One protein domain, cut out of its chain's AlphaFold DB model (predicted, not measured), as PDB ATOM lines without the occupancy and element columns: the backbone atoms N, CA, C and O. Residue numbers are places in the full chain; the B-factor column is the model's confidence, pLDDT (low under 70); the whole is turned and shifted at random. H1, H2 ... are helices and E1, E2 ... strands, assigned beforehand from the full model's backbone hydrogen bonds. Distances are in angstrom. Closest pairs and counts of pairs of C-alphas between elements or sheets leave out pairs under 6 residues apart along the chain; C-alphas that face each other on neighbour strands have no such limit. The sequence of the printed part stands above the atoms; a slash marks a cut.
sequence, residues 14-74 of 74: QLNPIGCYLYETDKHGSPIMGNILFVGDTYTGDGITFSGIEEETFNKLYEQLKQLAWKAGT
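Overview. This is residues 14 to 74 of the 74 residues of an uncharacterized protein of uncultured Ruminococcus sp (UniProt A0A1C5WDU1). One long helix, H3, runs along one side of a loose, open frame; the hairpin E1 and E2 lies at the end where H3 begins, and the short helices H1 and H2 lie at the other end. The stretch of residues 29 to 39, with no named element, runs the length between those two ends, and H3 comes back from the hairpin to touch H1. The printed part has 61 residues, with three named helices and two named strands in the order H1, H2, E1, E2, H3; the sheet has the order E1 - E2 and is antiparallel. The class is mixed, helices and strands. The whole is loose, with a radius of gyration of the C-alphas of 14.1 A, and elongated, spanning 44 by 28 by 19 A.

Along the chain. Start at Gln 14 and find C-alpha 17 at (13.202, -9.484, -17.546), where H1, residues 17 to 23, begins; it is 9.7 A long. H2 follows at residues 25 to 28, over 4.8 A. Go on to Gly 40, where E1, residues 40 to 44, begins with its C-alpha at (33.283, -15.031, -11.484) and runs 12.9 A. E2, residues 47 to 51, runs 12.6 A. H3, residues 55 to 72, runs 25.5 A to C-alpha 72 at (13.145, -7.236, -24.870).

Arrangement. Look first at H1 and H3, which touch, with residues 65 to 72 of H3 alone; their closest C-alphas are those of Ile 18 and Ala 69, 7.0 A apart. They run opposite ways at a steep tilt of 60 degrees. H1 and H2 meet only through their link, and H2 and H3 are apart. At the other end, E1 and E2 form a hairpin, with 141 degrees between their directions. There you find N 42 and O 49 within hydrogen-bond range at 3.0 A, and N 49 and O 42 at 2.9 A. E1 and H3 are apart, and H1 is apart from both strands. In H1 and H3 every O i to N i+4 pair is within hydrogen-bond range, while H2 is too short for such a pair.

Size, cuts and confidence. The two C-alphas farthest apart are those of Gly 45 and Thr 74, 46.6 A, while the first and last printed C-alphas are 18.5 A apart. The printed part has no cut and ends at the chain's last residue. The link from H2 to E1, 11 residues, is long; the other three links are tight. The mean pLDDT of the printed part is 89.7, and residues 71 to 74, of which 71 and 72 belong to H3, are under 70.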
ATOM      1  N   GLN A  14      11.074  -3.880  -8.996       88.81
ATOM      2  CA  GLN A  14      10.625  -4.053 -10.368       88.81
ATOM      3  C   GLN A  14      11.018  -5.440 -10.870       88.81
ATOM      4  O   GLN A  14      12.063  -5.968 -10.482       88.81
ATOM      5  N   LEU A  15      10.184  -6.014 -11.737       89.75
ATOM      6  CA  LEU A  15      10.523  -7.227 -12.474       89.75
ATOM      7  C   LEU A  15      11.820  -6.995 -13.252       89.75
ATOM      8  O   LEU A  15      11.987  -5.943 -13.868       89.75
ATOM      9  N   ASN A  16      12.712  -7.982 -13.250       90.31
ATOM     10  CA  ASN A  16      13.919  -7.966 -14.062       90.31
ATOM     11  C   ASN A  16      13.787  -8.989 -15.199       90.31
ATOM     12  O   ASN A  16      14.041 -10.174 -14.973       90.31
ATOM     13  N   PRO A  17      13.409  -8.567 -16.424       90.56
ATOM     14  CA  PRO A  17      13.202  -9.484 -17.546       90.56
ATOM     15  C   PRO A  17      14.462 -10.268 -17.921       90.56
ATOM     16  O   PRO A  17      14.384 -11.456 -18.216       90.56
ATOM     17  N   ILE A  18      15.633  -9.626 -17.856       91.56
ATOM     18  CA  ILE A  18      16.921 -10.276 -18.124       91.56
ATOM     19  C   ILE A  18      17.212 -11.319 -17.046       91.56
ATOM     20  O   ILE A  18      17.601 -12.438 -17.363       91.56
ATOM     21  N   GLY A  19      16.985 -10.972 -15.776       91.88
ATOM     22  CA  GLY A  19      17.105 -11.905 -14.660       91.88
ATOM     23  C   GLY A  19      16.186 -13.114 -14.827       91.88
ATOM     24  O   GLY A  19      16.650 -14.237 -14.691       91.88
ATOM     25  N   CYS A  20      14.920 -12.897 -15.199       92.44
ATOM     26  CA  CYS A  20      13.958 -13.972 -15.458       92.44
ATOM     27  C   CYS A  20      14.383 -14.868 -16.628       92.44
ATOM     28  O   CYS A  20      14.232 -16.082 -16.556       92.44
ATOM     29  N   TYR A  21      14.934 -14.278 -17.694       92.06
ATOM     30  CA  TYR A  21      15.461 -15.028 -18.833       92.06
ATOM     31  C   TYR A  21      16.654 -15.904 -18.431       92.06
ATOM     32  O   TYR A  21      16.670 -17.092 -18.726       92.06
ATOM     33  N   LEU A  22      17.630 -15.342 -17.711       92.19
ATOM     34  CA  LEU A  22      18.819 -16.074 -17.254       92.19
ATOM     35  C   LEU A  22      18.498 -17.128 -16.190       92.19
ATOM     36  O   LEU A  22      19.193 -18.138 -16.103       92.19
ATOM     37  N   TYR A  23      17.477 -16.879 -15.374       93.00
ATOM     38  CA  TYR A  23      16.970 -17.840 -14.405       93.00
ATOM     39  C   TYR A  23      16.091 -18.921 -15.043       93.00
ATOM     40  O   TYR A  23      15.816 -19.912 -14.387       93.00
ATOM     41  N   GLU A  24      15.658 -18.751 -16.297       93.88
ATOM     42  CA  GLU A  24      14.673 -19.617 -16.959       93.88
ATOM     43  C   GLU A  24      13.362 -19.713 -16.154       93.88
ATOM     44  O   GLU A  24      12.874 -20.791 -15.806       93.88
ATOM     45  N   THR A  25      12.781 -18.556 -15.811       92.69
ATOM     46  CA  THR A  25      11.538 -18.469 -15.024       92.69
ATOM     47  C   THR A  25      10.390 -19.301 -15.614       92.69
ATOM     48  O   THR A  25       9.549 -19.780 -14.860       92.69
ATOM     49  N   ASP A  26      10.348 -19.527 -16.927       94.19
ATOM     50  CA  ASP A  26       9.376 -20.414 -17.579       94.19
ATOM     51  C   ASP A  26       9.462 -21.872 -17.094       94.19
ATOM     52  O   ASP A  26       8.448 -22.568 -17.050       94.19
ATOM     53  N   LYS A  27      10.650 -22.320 -16.674       94.62
ATOM     54  CA  LYS A  27      10.885 -23.650 -16.097       94.62
ATOM     55  C   LYS A  27      10.759 -23.659 -14.578       94.62
ATOM     56  O   LYS A  27      10.266 -24.633 -14.013       94.62
ATOM     57  N   HIS A  28      11.216 -22.596 -13.917       90.81
ATOM     58  CA  HIS A  28      11.314 -22.539 -12.454       90.81
ATOM     59  C   HIS A  28      10.082 -21.936 -11.757       90.81
ATOM     60  O   HIS A  28       9.898 -22.144 -10.563       90.81
ATOM     61  N   GLY A  29       9.228 -21.204 -12.475       88.56
ATOM     62  CA  GLY A  29       7.939 -20.703 -11.984       88.56
ATOM     63  C   GLY A  29       7.990 -19.441 -11.112       88.56
ATOM     64  O   GLY A  29       6.938 -18.860 -10.849       88.56
ATOM     65  N   SER A  30       9.180 -18.976 -10.717       89.31
ATOM     66  CA  SER A  30       9.363 -17.770  -9.895       89.31
ATOM     67  C   SER A  30      10.056 -16.645 -10.682       89.31
ATOM     68  O   SER A  30      11.109 -16.882 -11.286       89.31
ATOM     69  N   PRO A  31       9.502 -15.417 -10.710       90.88
ATOM     70  CA  PRO A  31      10.140 -14.289 -11.378       90.88
ATOM     71  C   PRO A  31      11.310 -13.734 -10.560       90.88
ATOM     72  O   PRO A  31      11.304 -13.757  -9.331       90.88
ATOM     73  N   ILE A  32      12.294 -13.160 -11.251       92.25
ATOM     74  CA  ILE A  32      13.391 -12.419 -10.628       92.25
ATOM     75  C   ILE A  32      13.008 -10.945 -10.493       92.25
ATOM     76  O   ILE A  32      12.692 -10.270 -11.477       92.25
ATOM     77  N   MET A  33      13.077 -10.441  -9.263       90.50
ATOM     78  CA  MET A  33      12.752  -9.060  -8.910       90.50
ATOM     79  C   MET A  33      14.017  -8.302  -8.497       90.50
ATOM     80  O   MET A  33      14.811  -8.795  -7.701       90.50
ATOM     81  N   GLY A  34      14.182  -7.070  -8.979       88.25
ATOM     82  CA  GLY A  34      15.320  -6.212  -8.645       88.25
ATOM     83  C   GLY A  34      16.603  -6.528  -9.423       88.25
ATOM     84  O   GLY A  34      16.581  -7.114 -10.504       88.25
ATOM     85  N   ASN A  35      17.743  -6.076  -8.906       88.75
ATOM     86  CA  ASN A  35      19.028  -6.206  -9.596       88.75
ATOM     87  C   ASN A  35      19.601  -7.623  -9.470       88.75
ATOM     88  O   ASN A  35      19.375  -8.308  -8.478       88.75
ATOM     89  N   ILE A  36      20.408  -8.019 -10.454       91.00
ATOM     90  CA  ILE A  36      21.209  -9.246 -10.421       91.00
ATOM     91  C   ILE A  36      22.691  -8.884 -10.317       91.00
ATOM     92  O   ILE A  36      23.122  -7.869 -10.871       91.00
ATOM     93  N   LEU A  37      23.464  -9.712  -9.617       92.62
ATOM     94  CA  LEU A  37      24.915  -9.589  -9.528       92.62
ATOM     95  C   LEU A  37      25.561 -10.715 -10.336       92.62
ATOM     96  O   LEU A  37      25.279 -11.888 -10.099       92.62
ATOM     97  N   PHE A  38      26.443 -10.353 -11.262       93.69
ATOM     98  CA  PHE A  38      27.312 -11.310 -11.934       93.69
ATOM     99  C   PHE A  38      28.629 -11.408 -11.168       93.69
ATOM    100  O   PHE A  38      29.205 -10.390 -10.784       93.69
ATOM    101  N   VAL A  39      29.100 -12.633 -10.963       93.88
ATOM    102  CA  VAL A  39      30.363 -12.940 -10.285       93.88
ATOM    103  C   VAL A  39      31.125 -13.970 -11.105       93.88
ATOM    104  O   VAL A  39      30.509 -14.780 -11.800       93.88
ATOM    105  N   GLY A  40      32.452 -13.921 -11.036       92.88
ATOM    106  CA  GLY A  40      33.283 -15.031 -11.484       92.88
ATOM    107  C   GLY A  40      33.307 -16.129 -10.425       92.88
ATOM    108  O   GLY A  40      32.945 -15.902  -9.266       92.88
ATOM    109  N   ASP A  41      33.747 -17.312 -10.819       91.75
ATOM    110  CA  ASP A  41      34.052 -18.411  -9.921       91.75
ATOM    111  C   ASP A  41      35.554 -18.705  -9.934       91.75
ATOM    112  O   ASP A  41      36.234 -18.602 -10.955       91.75
ATOM    113  N   THR A  42      36.099 -19.054  -8.774       92.50
ATOM    114  CA  THR A  42      37.486 -19.506  -8.666       92.50
ATOM    115  C   THR A  42      37.587 -20.692  -7.726       92.50
ATOM    116  O   THR A  42      36.872 -20.776  -6.724       92.50
ATOM    117  N   TYR A  43      38.478 -21.622  -8.060       91.50
ATOM    118  CA  TYR A  43      38.752 -22.797  -7.247       91.50
ATOM    119  C   TYR A  43      39.802 -22.453  -6.196       91.50
ATOM    120  O   TYR A  43      40.940 -22.106  -6.514       91.50
ATOM    121  N   THR A  44      39.422 -22.581  -4.934       88.69
ATOM    122  CA  THR A  44      40.329 -22.552  -3.789       88.69
ATOM    123  C   THR A  44      40.470 -23.963  -3.218       88.69
ATOM    124  O   THR A  44      39.757 -24.888  -3.607       88.69
ATOM    125  N   GLY A  45      41.397 -24.147  -2.273       87.44
ATOM    126  CA  GLY A  45      41.553 -25.426  -1.567       87.44
ATOM    127  C   GLY A  45      40.284 -25.896  -0.840       87.44
ATOM    128  O   GLY A  45      40.145 -27.090  -0.595       87.44
ATOM    129  N   ASP A  46      39.348 -24.979  -0.577       88.88
ATOM    130  CA  ASP A  46      38.088 -25.232   0.128       88.88
ATOM    131  C   ASP A  46      36.871 -25.330  -0.817       88.88
ATOM    132  O   ASP A  46      35.730 -25.391  -0.359       88.88
ATOM    133  N   GLY A  47      37.090 -25.356  -2.139       90.69
ATOM    134  CA  GLY A  47      36.041 -25.497  -3.153       90.69
ATOM    135  C   GLY A  47      35.897 -24.280  -4.067       90.69
ATOM    136  O   GLY A  47      36.862 -23.575  -4.344       90.69
ATOM    137  N   ILE A  48      34.689 -24.057  -4.588       90.81
ATOM    138  CA  ILE A  48      34.398 -22.922  -5.472       90.81
ATOM    139  C   ILE A  48      33.993 -21.720  -4.619       90.81
ATOM    140  O   ILE A  48      33.078 -21.815  -3.803       90.81
ATOM    141  N   THR A  49      34.643 -20.582  -4.839       92.19
ATOM    142  CA  THR A  49      34.268 -19.297  -4.238       92.19
ATOM    143  C   THR A  49      33.987 -18.251  -5.310       92.19
ATOM    144  O   THR A  49      34.375 -18.407  -6.469       92.19
ATOM    145  N   PHE A  50      33.311 -17.171  -4.920       93.50
ATOM    146  CA  PHE A  50      33.034 -16.052  -5.812       93.50
ATOM    147  C   PHE A  50      34.251 -15.144  -5.951       93.50
ATOM    148  O   PHE A  50      34.900 -14.781  -4.969       93.50
ATOM    149  N   SER A  51      34.519 -14.724  -7.181       93.75
ATOM    150  CA  SER A  51      35.531 -13.732  -7.520       93.75
ATOM    151  C   SER A  51      34.921 -12.573  -8.305       93.75
ATOM    152  O   SER A  51      33.766 -12.602  -8.738       93.75
ATOM    153  N   GLY A  52      35.734 -11.541  -8.536       93.88
ATOM    154  CA  GLY A  52      35.441 -10.569  -9.583       93.88
ATOM    155  C   GLY A  52      35.402 -11.230 -10.964       93.88
ATOM    156  O   GLY A  52      35.904 -12.342 -11.153       93.88
ATOM    157  N   ILE A  53      34.807 -10.527 -11.922       95.56
ATOM    158  CA  ILE A  53      34.831 -10.901 -13.338       95.56
ATOM    159  C   ILE A  53      36.043 -10.227 -13.981       95.56
ATOM    160  O   ILE A  53      36.297  -9.049 -13.731       95.56
ATOM    161  N   GLU A  54      36.775 -10.961 -14.814       94.88
ATOM    162  CA  GLU A  54      37.839 -10.390 -15.642       94.88
ATOM    163  C   GLU A  54      37.278  -9.325 -16.598       94.88
ATOM    164  O   GLU A  54      36.198  -9.498 -17.162       94.88
ATOM    165  N   GLU A  55      38.018  -8.239 -16.824       95.62
ATOM    166  CA  GLU A  55      37.556  -7.098 -17.625       95.62
ATOM    167  C   GLU A  55      37.115  -7.489 -19.046       95.62
ATOM    168  O   GLU A  55      36.061  -7.054 -19.513       95.62
ATOM    169  N   GLU A  56      37.863  -8.360 -19.732       96.31
ATOM    170  CA  GLU A  56      37.486  -8.831 -21.070       96.31
ATOM    171  C   GLU A  56      36.148  -9.588 -21.048       96.31
ATOM    172  O   GLU A  56      35.281  -9.377 -21.902       96.31
ATOM    173  N   THR A  57      35.957 -10.441 -20.040       95.38
ATOM    174  CA  THR A  57      34.716 -11.196 -19.840       95.38
ATOM    175  C   THR A  57      33.557 -10.263 -19.500       95.38
ATOM    176  O   THR A  57      32.473 -10.402 -20.068       95.38
ATOM    177  N   PHE A  58      33.791  -9.268 -18.641       95.88
ATOM    178  CA  PHE A  58      32.810  -8.236 -18.321       95.88
ATOM    179  C   PHE A  58      32.364  -7.483 -19.577       95.88
ATOM    180  O   PHE A  58      31.164  -7.372 -19.822       95.88
ATOM    181  N   ASN A  59      33.305  -7.025 -20.405       97.06
ATOM    182  CA  ASN A  59      32.997  -6.276 -21.622       97.06
ATOM    183  C   ASN A  59      32.154  -7.109 -22.599       97.06
ATOM    184  O   ASN A  59      31.142  -6.627 -23.112       97.06
ATOM    185  N   LYS A  60      32.507  -8.385 -22.807       96.88
ATOM    186  CA  LYS A  60      31.722  -9.305 -23.650       96.88
ATOM    187  C   LYS A  60      30.309  -9.518 -23.104       96.88
ATOM    188  O   LYS A  60      29.340  -9.396 -23.854       96.88
ATOM    189  N   LEU A  61      30.193  -9.808 -21.807       94.62
ATOM    190  CA  LEU A  61      28.909 -10.014 -21.140       94.62
ATOM    191  C   LEU A  61      28.033  -8.760 -21.239       94.62
ATOM    192  O   LEU A  61      26.855  -8.846 -21.578       94.62
ATOM    193  N   TYR A  62      28.612  -7.586 -20.999       94.00
ATOM    194  CA  TYR A  62      27.909  -6.312 -21.056       94.00
ATOM    195  C   TYR A  62      27.315  -6.037 -22.444       94.00
ATOM    196  O   TYR A  62      26.144  -5.662 -22.547       94.00
ATOM    197  N   GLU A  63      28.069  -6.274 -23.522       95.69
ATOM    198  CA  GLU A  63      27.545  -6.129 -24.887       95.69
ATOM    199  C   GLU A  63      26.392  -7.097 -25.177       95.69
ATOM    200  O   GLU A  63      25.366  -6.692 -25.730       95.69
ATOM    201  N   GLN A  64      26.511  -8.360 -24.764       93.44
ATOM    202  CA  GLN A  64      25.450  -9.355 -24.945       93.44
ATOM    203  C   GLN A  64      24.177  -8.978 -24.176       93.44
ATOM    204  O   GLN A  64      23.076  -9.047 -24.724       93.44
ATOM    205  N   LEU A  65      24.320  -8.520 -22.930       92.50
ATOM    206  CA  LEU A  65      23.199  -8.079 -22.103       92.50
ATOM    207  C   LEU A  65      22.504  -6.846 -22.685       92.50
ATOM    208  O   LEU A  65      21.275  -6.799 -22.697       92.50
ATOM    209  N   LYS A  66      23.253  -5.880 -23.229       90.88
ATOM    210  CA  LYS A  66      22.667  -4.729 -23.934       90.88
ATOM    211  C   LYS A  66      21.842  -5.154 -25.147       90.88
ATOM    212  O   LYS A  66      20.745  -4.637 -25.347       90.88
ATOM    213  N   GLN A  67      22.336  -6.106 -25.939       90.88
ATOM    214  CA  GLN A  67      21.598  -6.624 -27.095       90.88
ATOM    215  C   GLN A  67      20.319  -7.363 -26.681       90.88
ATOM    216  O   GLN A  67      19.290  -7.223 -27.341       90.88
ATOM    217  N   LEU A  68      20.366  -8.129 -25.587       87.25
ATOM    218  CA  LEU A  68      19.187  -8.785 -25.016       87.25
ATOM    219  C   LEU A  68      18.171  -7.765 -24.491       87.25
ATOM    220  O   LEU A  68      16.986  -7.885 -24.793       87.25
ATOM    221  N   ALA A  69      18.628  -6.735 -23.776       83.44
ATOM    222  CA  ALA A  69      17.776  -5.655 -23.280       83.44
ATOM    223  C   ALA A  69      17.055  -4.925 -24.423       83.44
ATOM    224  O   ALA A  69      15.861  -4.655 -24.329       83.44
ATOM    225  N   TRP A  70      17.767  -4.653 -25.522       75.88
ATOM    226  CA  TRP A  70      17.194  -4.035 -26.718       75.88
ATOM    227  C   TRP A  70      16.085  -4.895 -27.337       75.88
ATOM    228  O   TRP A  70      15.007  -4.387 -27.623       75.88
ATOM    229  N   LYS A  71      16.323  -6.204 -27.494       69.94
ATOM    230  CA  LYS A  71      15.326  -7.148 -28.033       69.94
ATOM    231  C   LYS A  71      14.101  -7.320 -27.133       69.94
ATOM    232  O   LYS A  71      13.040  -7.656 -27.637       69.94
ATOM    233  N   ALA A  72      14.249  -7.133 -25.824       63.44
ATOM    234  CA  ALA A  72      13.145  -7.236 -24.870       63.44
ATOM    235  C   ALA A  72      12.265  -5.969 -24.813       63.44
ATOM    236  O   ALA A  72      11.170  -6.023 -24.259       63.44
ATOM    237  N   GLY A  73      12.747  -4.832 -25.334       59.81
ATOM    238  CA  GLY A  73      12.051  -3.539 -25.329       59.81
ATOM    239  C   GLY A  73      11.280  -3.196 -26.611       59.81
ATOM    240  O   GLY A  73      10.740  -2.094 -26.699       59.81
ATOM    241  N   THR A  74      11.249  -4.102 -27.592       44.53
ATOM    242  CA  THR A  74      10.474  -4.021 -28.848       44.53
ATOM    243  C   THR A  74       9.363  -5.055 -28.855       44.53
ATOM    244  O   THR A  74       8.245  -4.712 -29.289       44.53
TER     245      THR A  74